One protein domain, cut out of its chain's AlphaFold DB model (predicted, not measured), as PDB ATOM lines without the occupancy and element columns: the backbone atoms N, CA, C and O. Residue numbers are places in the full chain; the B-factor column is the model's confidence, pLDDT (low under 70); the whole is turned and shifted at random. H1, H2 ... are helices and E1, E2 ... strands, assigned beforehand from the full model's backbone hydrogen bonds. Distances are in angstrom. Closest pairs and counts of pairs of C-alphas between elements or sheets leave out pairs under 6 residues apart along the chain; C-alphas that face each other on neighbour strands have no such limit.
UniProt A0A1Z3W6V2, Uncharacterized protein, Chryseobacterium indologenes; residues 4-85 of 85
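AT A GLANCE: This is residues 4 to 85 of the 85 residues of an uncharacterized protein of Chryseobacterium indologenes (UniProt A0A1Z3W6V2). The antiparallel strand hairpin E1-E2 packs on helix H1, and its tip, residues 71 to 76, sticks out; H2 folds back along H1, and H3 lies beside E1. The printed part has 82 residues with three named helices, then two named strands: mixed, compact, radius of gyration of the C-alphas 13.2 A, spans 43 by 29 by 18 A.

HOW THE PARTS SIT: Find E1, residues 63 to 68, and E2, 79 to 84: N 64 and O 83 are within hydrogen-bond range, 2.7 A. H1, 4 to 23, comes closest to E2 at C-alphas 14 and 82, 6.8 A, and H3, 51 to 60, to E1 at C-alphas 58 and 64, 6.3 A. H2, 29 to 44, touches H1 in a hairpin, a shallow tilt of 15 degrees, C-alphas 36 and 15 closest, 6.2 A. Every helical O i to N i+4 pair is within range.

IN THESE COORDINATES: Find C-alpha 4 at (-4.100, -42.134, -28.406); H1 runs 29.1 A. E2 ends at C-alpha 84, (17.447, -39.045, -37.350).

THE WHOLE: The pLDDT is under 70 at residues 67 to 80, 82, 84 and 85.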
ATOM      1  N   HIS A   4      -4.765 -40.878 -28.763       84.94
ATOM      2  CA  HIS A   4      -4.100 -42.134 -28.406       84.94
ATOM      3  C   HIS A   4      -3.733 -43.021 -29.615       84.94
ATOM      4  O   HIS A   4      -2.628 -43.557 -29.675       84.94
ATOM      5  N   ARG A   5      -4.615 -43.150 -30.617       86.44
ATOM      6  CA  ARG A   5      -4.339 -43.968 -31.815       86.44
ATOM      7  C   ARG A   5      -3.190 -43.386 -32.637       86.44
ATOM      8  O   ARG A   5      -2.432 -44.131 -33.245       86.44
ATOM      9  N   GLU A   6      -3.093 -42.065 -32.687       86.50
ATOM     10  CA  GLU A   6      -2.045 -41.355 -33.420       86.50
ATOM     11  C   GLU A   6      -0.675 -41.540 -32.759       86.50
ATOM     12  O   GLU A   6       0.279 -41.923 -33.432       86.50
ATOM     13  N   ARG A   7      -0.615 -41.430 -31.428       89.88
ATOM     14  CA  ARG A   7       0.592 -41.733 -30.645       89.88
ATOM     15  C   ARG A   7       1.101 -43.155 -30.864       89.88
ATOM     16  O   ARG A   7       2.288 -43.355 -31.102       89.88
ATOM     17  N   LEU A   8       0.203 -44.141 -30.861       91.25
ATOM     18  CA  LEU A   8       0.579 -45.529 -31.144       91.25
ATOM     19  C   LEU A   8       1.127 -45.709 -32.564       91.25
ATOM     20  O   LEU A   8       2.100 -46.434 -32.745       91.25
ATOM     21  N   LYS A   9       0.555 -45.032 -33.570       90.81
ATOM     22  CA  LYS A   9       1.088 -45.081 -34.942       90.81
ATOM     23  C   LYS A   9       2.516 -44.545 -35.022       90.81
ATOM     24  O   LYS A   9       3.325 -45.120 -35.739       90.81
ATOM     25  N   ILE A  10       2.823 -43.474 -34.294       91.56
ATOM     26  CA  ILE A  10       4.173 -42.900 -34.251       91.56
ATOM     27  C   ILE A  10       5.157 -43.881 -33.608       91.56
ATOM     28  O   ILE A  10       6.236 -44.089 -34.149       91.56
ATOM     29  N   LEU A  11       4.783 -44.533 -32.503       93.81
ATOM     30  CA  LEU A  11       5.634 -45.547 -31.868       93.81
ATOM     31  C   LEU A  11       5.885 -46.758 -32.776       93.81
ATOM     32  O   LEU A  11       7.004 -47.263 -32.824       93.81
ATOM     33  N   VAL A  12       4.868 -47.205 -33.520       93.06
ATOM     34  CA  VAL A  12       5.031 -48.272 -34.521       93.06
ATOM     35  C   VAL A  12       5.972 -47.822 -35.638       93.06
ATOM     36  O   VAL A  12       6.930 -48.526 -35.936       93.06
ATOM     37  N   ALA A  13       5.783 -46.618 -36.180       92.44
ATOM     38  CA  ALA A  13       6.684 -46.076 -37.196       92.44
ATOM     39  C   ALA A  13       8.129 -45.939 -36.677       92.44
ATOM     40  O   ALA A  13       9.079 -46.150 -37.425       92.44
ATOM     41  N   LEU A  14       8.315 -45.615 -35.393       94.88
ATOM     42  CA  LEU A  14       9.639 -45.524 -34.774       94.88
ATOM     43  C   LEU A  14      10.299 -46.899 -34.643       94.88
ATOM     44  O   LEU A  14      11.500 -47.022 -34.868       94.88
ATOM     45  N   SER A  15       9.518 -47.926 -34.302       96.06
ATOM     46  CA  SER A  15       9.970 -49.321 -34.307       96.06
ATOM     47  C   SER A  15      10.460 -49.739 -35.695       96.06
ATOM     48  O   SER A  15      11.535 -50.326 -35.804       96.06
ATOM     49  N   ASP A  16       9.704 -49.406 -36.744       95.19
ATOM     50  CA  ASP A  16      10.084 -49.715 -38.126       95.19
ATOM     51  C   ASP A  16      11.367 -48.969 -38.519       95.19
ATOM     52  O   ASP A  16      12.302 -49.575 -39.041       95.19
ATOM     53  N   LYS A  17      11.474 -47.679 -38.171       94.81
ATOM     54  CA  LYS A  17      12.666 -46.883 -38.482       94.81
ATOM     55  C   LYS A  17      13.924 -47.375 -37.758       94.81
ATOM     56  O   LYS A  17      15.002 -47.403 -38.342       94.81
ATOM     57  N   LEU A  18      13.794 -47.801 -36.502       96.44
ATOM     58  CA  LEU A  18      14.890 -48.418 -35.748       96.44
ATOM     59  C   LEU A  18      15.398 -49.697 -36.420       96.44
ATOM     60  O   LEU A  18      16.604 -49.942 -36.436       96.44
ATOM     61  N   TRP A  19      14.488 -50.514 -36.954       96.75
ATOM     62  CA  TRP A  19      14.859 -51.712 -37.699       96.75
ATOM     63  C   TRP A  19      15.581 -51.368 -39.005       96.75
ATOM     64  O   TRP A  19      16.623 -51.960 -39.280       96.75
ATOM     65  N   GLU A  20      15.071 -50.399 -39.772       96.44
ATOM     66  CA  GLU A  20      15.732 -49.906 -40.989       96.44
ATOM     67  C   GLU A  20      17.162 -49.450 -40.690       96.44
ATOM     68  O   GLU A  20      18.107 -49.972 -41.279       96.44
ATOM     69  N   ASP A  21      17.336 -48.555 -39.715       96.00
ATOM     70  CA  ASP A  21      18.641 -47.995 -39.361       96.00
ATOM     71  C   ASP A  21      19.636 -49.069 -38.899       96.00
ATOM     72  O   ASP A  21      20.833 -48.974 -39.175       96.00
ATOM     73  N   TYR A  22      19.161 -50.102 -38.201       97.25
ATOM     74  CA  TYR A  22      19.982 -51.256 -37.845       97.25
ATOM     75  C   TYR A  22      20.365 -52.083 -39.080       97.25
ATOM     76  O   TYR A  22      21.536 -52.431 -39.270       97.25
ATOM     77  N   SER A  23      19.390 -52.373 -39.946       97.25
ATOM     78  CA  SER A  23      19.601 -53.157 -41.166       97.25
ATOM     79  C   SER A  23      20.550 -52.472 -42.156       97.25
ATOM     80  O   SER A  23      21.312 -53.150 -42.839       97.25
ATOM     81  N   GLU A  24      20.567 -51.138 -42.162       97.44
ATOM     82  CA  GLU A  24      21.466 -50.290 -42.952       97.44
ATOM     83  C   GLU A  24      22.799 -49.987 -42.234       97.44
ATOM     84  O   GLU A  24      23.620 -49.223 -42.738       97.44
ATOM     85  N   HIS A  25      23.036 -50.591 -41.064       95.44
ATOM     86  CA  HIS A  25      24.253 -50.445 -40.253       95.44
ATOM     87  C   HIS A  25      24.541 -49.000 -39.796       95.44
ATOM     88  O   HIS A  25      25.685 -48.637 -39.526       95.44
ATOM     89  N   ILE A  26      23.497 -48.175 -39.671       96.81
ATOM     90  CA  ILE A  26      23.575 -46.789 -39.179       96.81
ATOM     91  C   ILE A  26      23.635 -46.750 -37.638       96.81
ATOM     92  O   ILE A  26      24.159 -45.800 -37.047       96.81
ATOM     93  N   ILE A  27      23.087 -47.768 -36.972       96.94
ATOM     94  CA  ILE A  27      23.208 -47.991 -35.523       96.94
ATOM     95  C   ILE A  27      23.753 -49.393 -35.251       96.94
ATOM     96  O   ILE A  27      23.562 -50.312 -36.050       96.94
ATOM     97  N   SER A  28      24.429 -49.567 -34.115       97.81
ATOM     98  CA  SER A  28      24.917 -50.885 -33.701       97.81
ATOM     99  C   SER A  28      23.771 -51.786 -33.230       97.81
ATOM    100  O   SER A  28      22.704 -51.307 -32.844       97.81
ATOM    101  N   GLU A  29      24.002 -53.101 -33.203       97.12
ATOM    102  CA  GLU A  29      23.044 -54.058 -32.633       97.12
ATOM    103  C   GLU A  29      22.708 -53.718 -31.173       97.12
ATOM    104  O   GLU A  29      21.543 -53.711 -30.785       97.12
ATOM    105  N   GLU A  30      23.715 -53.368 -30.367       97.88
ATOM    106  CA  GLU A  30      23.514 -52.977 -28.970       97.88
ATOM    107  C   GLU A  30      22.609 -51.741 -28.850       97.88
ATOM    108  O   GLU A  30      21.708 -51.700 -28.008       97.88
ATOM    109  N   GLU A  31      22.830 -50.734 -29.699       97.25
ATOM    110  CA  GLU A  31      22.012 -49.524 -29.733       97.25
ATOM    111  C   GLU A  31      20.577 -49.839 -30.174       97.25
ATOM    112  O   GLU A  31      19.626 -49.407 -29.515       97.25
ATOM    113  N   TYR A  32      20.411 -50.651 -31.221       97.94
ATOM    114  CA  TYR A  32      19.106 -51.115 -31.683       97.94
ATOM    115  C   TYR A  32      18.343 -51.846 -30.578       97.94
ATOM    116  O   TYR A  32      17.217 -51.462 -30.262       97.94
ATOM    117  N   LEU A  33      18.961 -52.844 -29.937       97.94
ATOM    118  CA  LEU A  33      18.336 -53.651 -28.886       97.94
ATOM    119  C   LEU A  33      17.884 -52.798 -27.695       97.94
ATOM    120  O   LEU A  33      16.776 -52.990 -27.186       97.94
ATOM    121  N   LYS A  34      18.699 -51.822 -27.273       97.75
ATOM    122  CA  LYS A  34      18.330 -50.887 -26.199       97.75
ATOM    123  C   LYS A  34      17.136 -50.019 -26.595       97.75
ATOM    124  O   LYS A  34      16.169 -49.929 -25.838       97.75
ATOM    125  N   LYS A  35      17.178 -49.396 -27.775       98.00
ATOM    126  CA  LYS A  35      16.130 -48.467 -28.219       98.00
ATOM    127  C   LYS A  35      14.816 -49.187 -28.525       98.00
ATOM    128  O   LYS A  35      13.766 -48.760 -28.049       98.00
ATOM    129  N   ILE A  36      14.856 -50.316 -29.239       97.50
ATOM    130  CA  ILE A  36      13.649 -51.073 -29.605       97.50
ATOM    131  C   ILE A  36      12.935 -51.645 -28.380       97.50
ATOM    132  O   ILE A  36      11.705 -51.705 -28.355       97.50
ATOM    133  N   TYR A  37      13.684 -52.026 -27.340       97.56
ATOM    134  CA  TYR A  37      13.107 -52.463 -26.074       97.56
ATOM    135  C   TYR A  37      12.260 -51.357 -25.432       97.56
ATOM    136  O   TYR A  37      11.122 -51.614 -25.034       97.56
ATOM    137  N   LEU A  38      12.775 -50.123 -25.383       97.31
ATOM    138  CA  LEU A  38      12.044 -48.973 -24.843       97.31
ATOM    139  C   LEU A  38      10.778 -48.684 -25.657       97.31
ATOM    140  O   LEU A  38       9.702 -48.552 -25.081       97.31
ATOM    141  N   VAL A  39      10.875 -48.675 -26.990       96.62
ATOM    142  CA  VAL A  39       9.714 -48.441 -27.866       96.62
ATOM    143  C   VAL A  39       8.640 -49.515 -27.670       96.62
ATOM    144  O   VAL A  39       7.468 -49.192 -27.485       96.62
ATOM    145  N   LYS A  40       9.019 -50.800 -27.636       96.44
ATOM    146  CA  LYS A  40       8.070 -51.902 -27.397       96.44
ATOM    147  C   LYS A  40       7.424 -51.825 -26.017       96.44
ATOM    148  O   LYS A  40       6.238 -52.120 -25.890       96.44
ATOM    149  N   LYS A  41       8.178 -51.416 -24.993       96.50
ATOM    150  CA  LYS A  41       7.643 -51.196 -23.646       96.50
ATOM    151  C   LYS A  41       6.546 -50.128 -23.658       96.50
ATOM    152  O   LYS A  41       5.472 -50.368 -23.115       96.50
ATOM    153  N   GLU A  42       6.782 -49.003 -24.325       94.69
ATOM    154  CA  GLU A  42       5.795 -47.924 -24.452       94.69
ATOM    155  C   GLU A  42       4.542 -48.341 -25.242       94.69
ATOM    156  O   GLU A  42       3.420 -48.022 -24.840       94.69
ATOM    157  N   ILE A  43       4.708 -49.120 -26.317       93.25
ATOM    158  CA  ILE A  43       3.589 -49.689 -27.091       93.25
ATOM    159  C   ILE A  43       2.740 -50.620 -26.218       93.25
ATOM    160  O   ILE A  43       1.519 -50.474 -26.170       93.25
ATOM    161  N   ASN A  44       3.375 -51.556 -25.507       91.94
ATOM    162  CA  ASN A  44       2.679 -52.544 -24.677       91.94
ATOM    163  C   ASN A  44       1.941 -51.904 -23.494       91.94
ATOM    164  O   ASN A  44       0.900 -52.406 -23.075       91.94
ATOM    165  N   ASN A  45       2.445 -50.777 -22.988       91.44
ATOM    166  CA  ASN A  45       1.784 -49.991 -21.948       91.44
ATOM    167  C   ASN A  45       0.660 -49.091 -22.493       91.44
ATOM    168  O   ASN A  45      -0.000 -48.398 -21.719       91.44
ATOM    169  N   GLY A  46       0.446 -49.069 -23.812       86.00
ATOM    170  CA  GLY A  46      -0.575 -48.245 -24.450       86.00
ATOM    171  C   GLY A  46      -0.301 -46.742 -24.352       86.00
ATOM    172  O   GLY A  46      -1.254 -45.981 -24.263       86.00
ATOM    173  N   PHE A  47       0.965 -46.314 -24.323       85.88
ATOM    174  CA  PHE A  47       1.419 -44.916 -24.244       85.88
ATOM    175  C   PHE A  47       0.395 -43.898 -23.692       85.88
ATOM    176  O   PHE A  47      -0.427 -43.303 -24.410       85.88
ATOM    177  N   ILE A  48       0.461 -43.690 -22.379       85.06
ATOM    178  CA  ILE A  48      -0.506 -42.880 -21.625       85.06
ATOM    179  C   ILE A  48      -0.185 -41.375 -21.728       85.06
ATOM    180  O   ILE A  48      -1.072 -40.546 -21.526       85.06
ATOM    181  N   GLY A  49       1.051 -41.025 -22.104       87.19
ATOM    182  CA  GLY A  49       1.527 -39.647 -22.232       87.19
ATOM    183  C   GLY A  49       0.849 -38.824 -23.333       87.19
ATOM    184  O   GLY A  49       0.050 -39.308 -24.142       87.19
ATOM    185  N   THR A  50       1.188 -37.541 -23.361       90.81
ATOM    186  CA  THR A  50       0.770 -36.568 -24.375       90.81
ATOM    187  C   THR A  50       1.611 -36.684 -25.655       90.81
ATOM    188  O   THR A  50       2.594 -37.418 -25.717       90.81
ATOM    189  N   MET A  51       1.237 -35.957 -26.713       88.50
ATOM    190  CA  MET A  51       2.080 -35.868 -27.917       88.50
ATOM    191  C   MET A  51       3.426 -35.183 -27.654       88.50
ATOM    192  O   MET A  51       4.404 -35.488 -28.325       88.50
ATOM    193  N   GLU A  52       3.487 -34.274 -26.681       89.56
ATOM    194  CA  GLU A  52       4.732 -33.613 -26.298       89.56
ATOM    195  C   GLU A  52       5.681 -34.593 -25.602       89.56
ATOM    196  O   GLU A  52       6.843 -34.691 -25.991       89.56
ATOM    197  N   ASP A  53       5.155 -35.413 -24.685       92.06
ATOM    198  CA  ASP A  53       5.914 -36.501 -24.055       92.06
ATOM    199  C   ASP A  53       6.450 -37.484 -25.100       92.06
ATOM    200  O   ASP A  53       7.585 -37.947 -25.012       92.06
ATOM    201  N   LEU A  54       5.646 -37.778 -26.129       92.19
ATOM    202  CA  LEU A  54       6.062 -38.655 -27.216       92.19
ATOM    203  C   LEU A  54       7.191 -38.039 -28.047       92.19
ATOM    204  O   LEU A  54       8.146 -38.731 -28.391       92.19
ATOM    205  N   ASN A  55       7.111 -36.742 -28.346       90.50
ATOM    206  CA  ASN A  55       8.167 -36.037 -29.064       90.50
ATOM    207  C   ASN A  55       9.475 -36.040 -28.264       90.50
ATOM    208  O   ASN A  55      10.527 -36.337 -28.833       90.50
ATOM    209  N   LEU A  56       9.413 -35.772 -26.956       93.56
ATOM    210  CA  LEU A  56      10.574 -35.854 -26.064       93.56
ATOM    211  C   LEU A  56      11.164 -37.266 -26.059       93.56
ATOM    212  O   LEU A  56      12.352 -37.426 -26.322       93.56
ATOM    213  N   PHE A  57      10.323 -38.290 -25.897       94.25
ATOM    214  CA  PHE A  57      10.741 -39.689 -25.955       94.25
ATOM    215  C   PHE A  57      11.451 -40.037 -27.271       94.25
ATOM    216  O   PHE A  57      12.532 -40.622 -27.263       94.25
ATOM    217  N   THR A  58      10.884 -39.650 -28.420       92.75
ATOM    218  CA  THR A  58      11.522 -39.911 -29.720       92.75
ATOM    219  C   THR A  58      12.858 -39.181 -29.862       92.75
ATOM    220  O   THR A  58      13.823 -39.767 -30.357       92.75
ATOM    221  N   LYS A  59      12.950 -37.948 -29.348       92.94
ATOM    222  CA  LYS A  59      14.168 -37.137 -29.375       92.94
ATOM    223  C   LYS A  59      15.271 -37.735 -28.508       92.94
ATOM    224  O   LYS A  59      16.417 -37.763 -28.950       92.94
ATOM    225  N   ASP A  60      14.930 -38.262 -27.336       93.94
ATOM    226  CA  ASP A  60      15.870 -38.955 -26.448       93.94
ATOM    227  C   ASP A  60      16.430 -40.234 -27.092       93.94
ATOM    228  O   ASP A  60      17.568 -40.624 -26.837       93.94
ATOM    229  N   LEU A  61      15.668 -40.858 -27.998       93.88
ATOM    230  CA  LEU A  61      16.137 -41.974 -28.826       93.88
ATOM    231  C   LEU A  61      16.961 -41.527 -30.049       93.88
ATOM    232  O   LEU A  61      17.501 -42.378 -30.761       93.88
ATOM    233  N   GLY A  62      17.099 -40.221 -30.287       92.50
ATOM    234  CA  GLY A  62      17.829 -39.647 -31.421       92.50
ATOM    235  C   GLY A  62      16.992 -39.463 -32.689       92.50
ATOM    236  O   GLY A  62      17.557 -39.295 -33.769       92.50
ATOM    237  N   TYR A  63      15.663 -39.491 -32.570       92.44
ATOM    238  CA  TYR A  63      14.733 -39.382 -33.689       92.44
ATOM    239  C   TYR A  63      13.843 -38.144 -33.579       92.44
ATOM    240  O   TYR A  63      13.449 -37.712 -32.499       92.44
ATOM    241  N   LEU A  64      13.491 -37.585 -34.727       87.50
ATOM    242  CA  LEU A  64      12.573 -36.471 -34.882       87.50
ATOM    243  C   LEU A  64      11.319 -36.955 -35.608       87.50
ATOM    244  O   LEU A  64      11.398 -37.488 -36.716       87.50
ATOM    245  N   VAL A  65      10.157 -36.719 -35.004       81.94
ATOM    246  CA  VAL A  65       8.858 -36.989 -35.627       81.94
ATOM    247  C   VAL A  65       8.395 -35.738 -36.368       81.94
ATOM    248  O   VAL A  65       8.077 -34.715 -35.766       81.94
ATOM    249  N   LEU A  66       8.338 -35.822 -37.692       76.31
ATOM    250  CA  LEU A  66       7.783 -34.796 -38.561       76.31
ATOM    251  C   LEU A  66       6.371 -35.214 -38.975       76.31
ATOM    252  O   LEU A  66       6.177 -36.095 -39.815       76.31
ATOM    253  N   MET A  67       5.370 -34.556 -38.397       65.75
ATOM    254  CA  MET A  67       3.988 -34.664 -38.858       65.75
ATOM    255  C   MET A  67       3.747 -33.595 -39.918       65.75
ATOM    256  O   MET A  67       3.524 -32.428 -39.602       65.75
ATOM    257  N   SER A  68       3.840 -33.976 -41.192       53.25
ATOM    258  CA  SER A  68       3.472 -33.075 -42.285       53.25
ATOM    259  C   SER A  68       2.004 -33.300 -42.653       53.25
ATOM    260  O   SER A  68       1.674 -34.402 -43.104       53.25
ATOM    261  N   PRO A  69       1.117 -32.294 -42.538       43.22
ATOM    262  CA  PRO A  69      -0.203 -32.392 -43.141       43.22
ATOM    263  C   PRO A  69      -0.013 -32.414 -44.660       43.22
ATOM    264  O   PRO A  69       0.345 -31.405 -45.271       43.22
ATOM    265  N   THR A  70      -0.232 -33.561 -45.299       42.59
ATOM    266  CA  THR A  70      -0.292 -33.611 -46.762       42.59
ATOM    267  C   THR A  70      -1.612 -32.979 -47.189       42.59
ATOM    268  O   THR A  70      -2.647 -33.634 -47.273       42.59
ATOM    269  N   LYS A  71      -1.596 -31.665 -47.452       39.03
ATOM    270  CA  LYS A  71      -2.664 -30.977 -48.192       39.03
ATOM    271  C   LYS A  71      -2.629 -31.432 -49.654       39.03
ATOM    272  O   LYS A  71      -2.258 -30.676 -50.544       39.03
ATOM    273  N   THR A  72      -3.024 -32.668 -49.920       38.69
ATOM    274  CA  THR A  72      -3.518 -33.055 -51.238       38.69
ATOM    275  C   THR A  72      -5.037 -33.000 -51.180       38.69
ATOM    276  O   THR A  72      -5.666 -33.632 -50.336       38.69
ATOM    277  N   PHE A  73      -5.627 -32.208 -52.079       41.91
ATOM    278  CA  PHE A  73      -7.064 -31.936 -52.255       41.91
ATOM    279  C   PHE A  73      -7.939 -33.188 -52.526       41.91
ATOM    280  O   PHE A  73      -9.104 -33.072 -52.890       41.91
ATOM    281  N   LEU A  74      -7.389 -34.389 -52.346       41.53
ATOM    282  CA  LEU A  74      -8.003 -35.692 -52.563       41.53
ATOM    283  C   LEU A  74      -7.573 -36.621 -51.412       41.53
ATOM    284  O   LEU A  74      -6.592 -37.346 -51.528       41.53
ATOM    285  N   GLY A  75      -8.273 -36.556 -50.275       41.84
ATOM    286  CA  GLY A  75      -8.224 -37.589 -49.227       41.84
ATOM    287  C   GLY A  75      -6.862 -37.859 -48.564       41.84
ATOM    288  O   GLY A  75      -6.488 -39.019 -48.422       41.84
ATOM    289  N   GLY A  76      -6.120 -36.820 -48.161       38.88
ATOM    290  CA  GLY A  76      -4.804 -36.963 -47.519       38.88
ATOM    291  C   GLY A  76      -4.831 -37.761 -46.208       38.88
ATOM    292  O   GLY A  76      -5.531 -37.403 -45.262       38.88
ATOM    293  N   SER A  77      -4.053 -38.844 -46.145       48.69
ATOM    294  CA  SER A  77      -3.693 -39.529 -44.901       48.69
ATOM    295  C   SER A  77      -2.450 -38.876 -44.304       48.69
ATOM    296  O   SER A  77      -1.448 -38.747 -45.010       48.69
ATOM    297  N   ASP A  78      -2.483 -38.525 -43.017       48.47
ATOM    298  CA  ASP A  78      -1.312 -38.016 -42.296       48.47
ATOM    299  C   ASP A  78      -0.116 -38.962 -42.491       48.47
ATOM    300  O   ASP A  78      -0.173 -40.144 -42.134       48.47
ATOM    301  N   LYS A  79       0.958 -38.456 -43.107       56.34
ATOM    302  CA  LYS A  79       2.196 -39.208 -43.321       56.34
ATOM    303  C   LYS A  79       3.140 -38.861 -42.180       56.34
ATOM    304  O   LYS A  79       3.654 -37.747 -42.112       56.34
ATOM    305  N   ILE A  80       3.334 -39.813 -41.276       64.56
ATOM    306  CA  ILE A  80       4.328 -39.705 -40.209       64.56
ATOM    307  C   ILE A  80       5.691 -39.952 -40.856       64.56
ATOM    308  O   ILE A  80       5.906 -41.003 -41.457       64.56
ATOM    309  N   ILE A  81       6.589 -38.974 -40.771       71.12
ATOM    310  CA  ILE A  81       7.974 -39.103 -41.228       71.12
ATOM    311  C   ILE A  81       8.856 -39.072 -39.986       71.12
ATOM    312  O   ILE A  81       8.761 -38.140 -39.191       71.12
ATOM    313  N   ILE A  82       9.703 -40.081 -39.813       69.12
ATOM    314  CA  ILE A  82      10.671 -40.142 -38.716       69.12
ATOM    315  C   ILE A  82      12.061 -39.986 -39.313       69.12
ATOM    316  O   ILE A  82      12.443 -40.751 -40.196       69.12
ATOM    317  N   ASN A  83      12.794 -38.976 -38.855       71.56
ATOM    318  CA  ASN A  83      14.154 -38.697 -39.303       71.56
ATOM    319  C   ASN A  83      15.129 -38.772 -38.124       71.56
ATOM    320  O   ASN A  83      14.732 -38.530 -36.988       71.56
ATOM    321  N   ARG A  84      16.395 -39.099 -38.374       62.56
ATOM    322  CA  ARG A  84      17.447 -39.045 -37.350       62.56
ATOM    323  C   ARG A  84      17.914 -37.591 -37.188       62.56
ATOM    324  O   ARG A  84      17.997 -36.877 -38.188       62.56
ATOM    325  N   ASN A  85      18.163 -37.158 -35.950       52.09
ATOM    326  CA  ASN A  85      18.793 -35.854 -35.676       52.09
ATOM    327  C   ASN A  85      20.276 -35.846 -36.054       52.09
ATOM    328  O   ASN A  85      20.937 -36.895 -35.867       52.09
TER     329      ASN A  85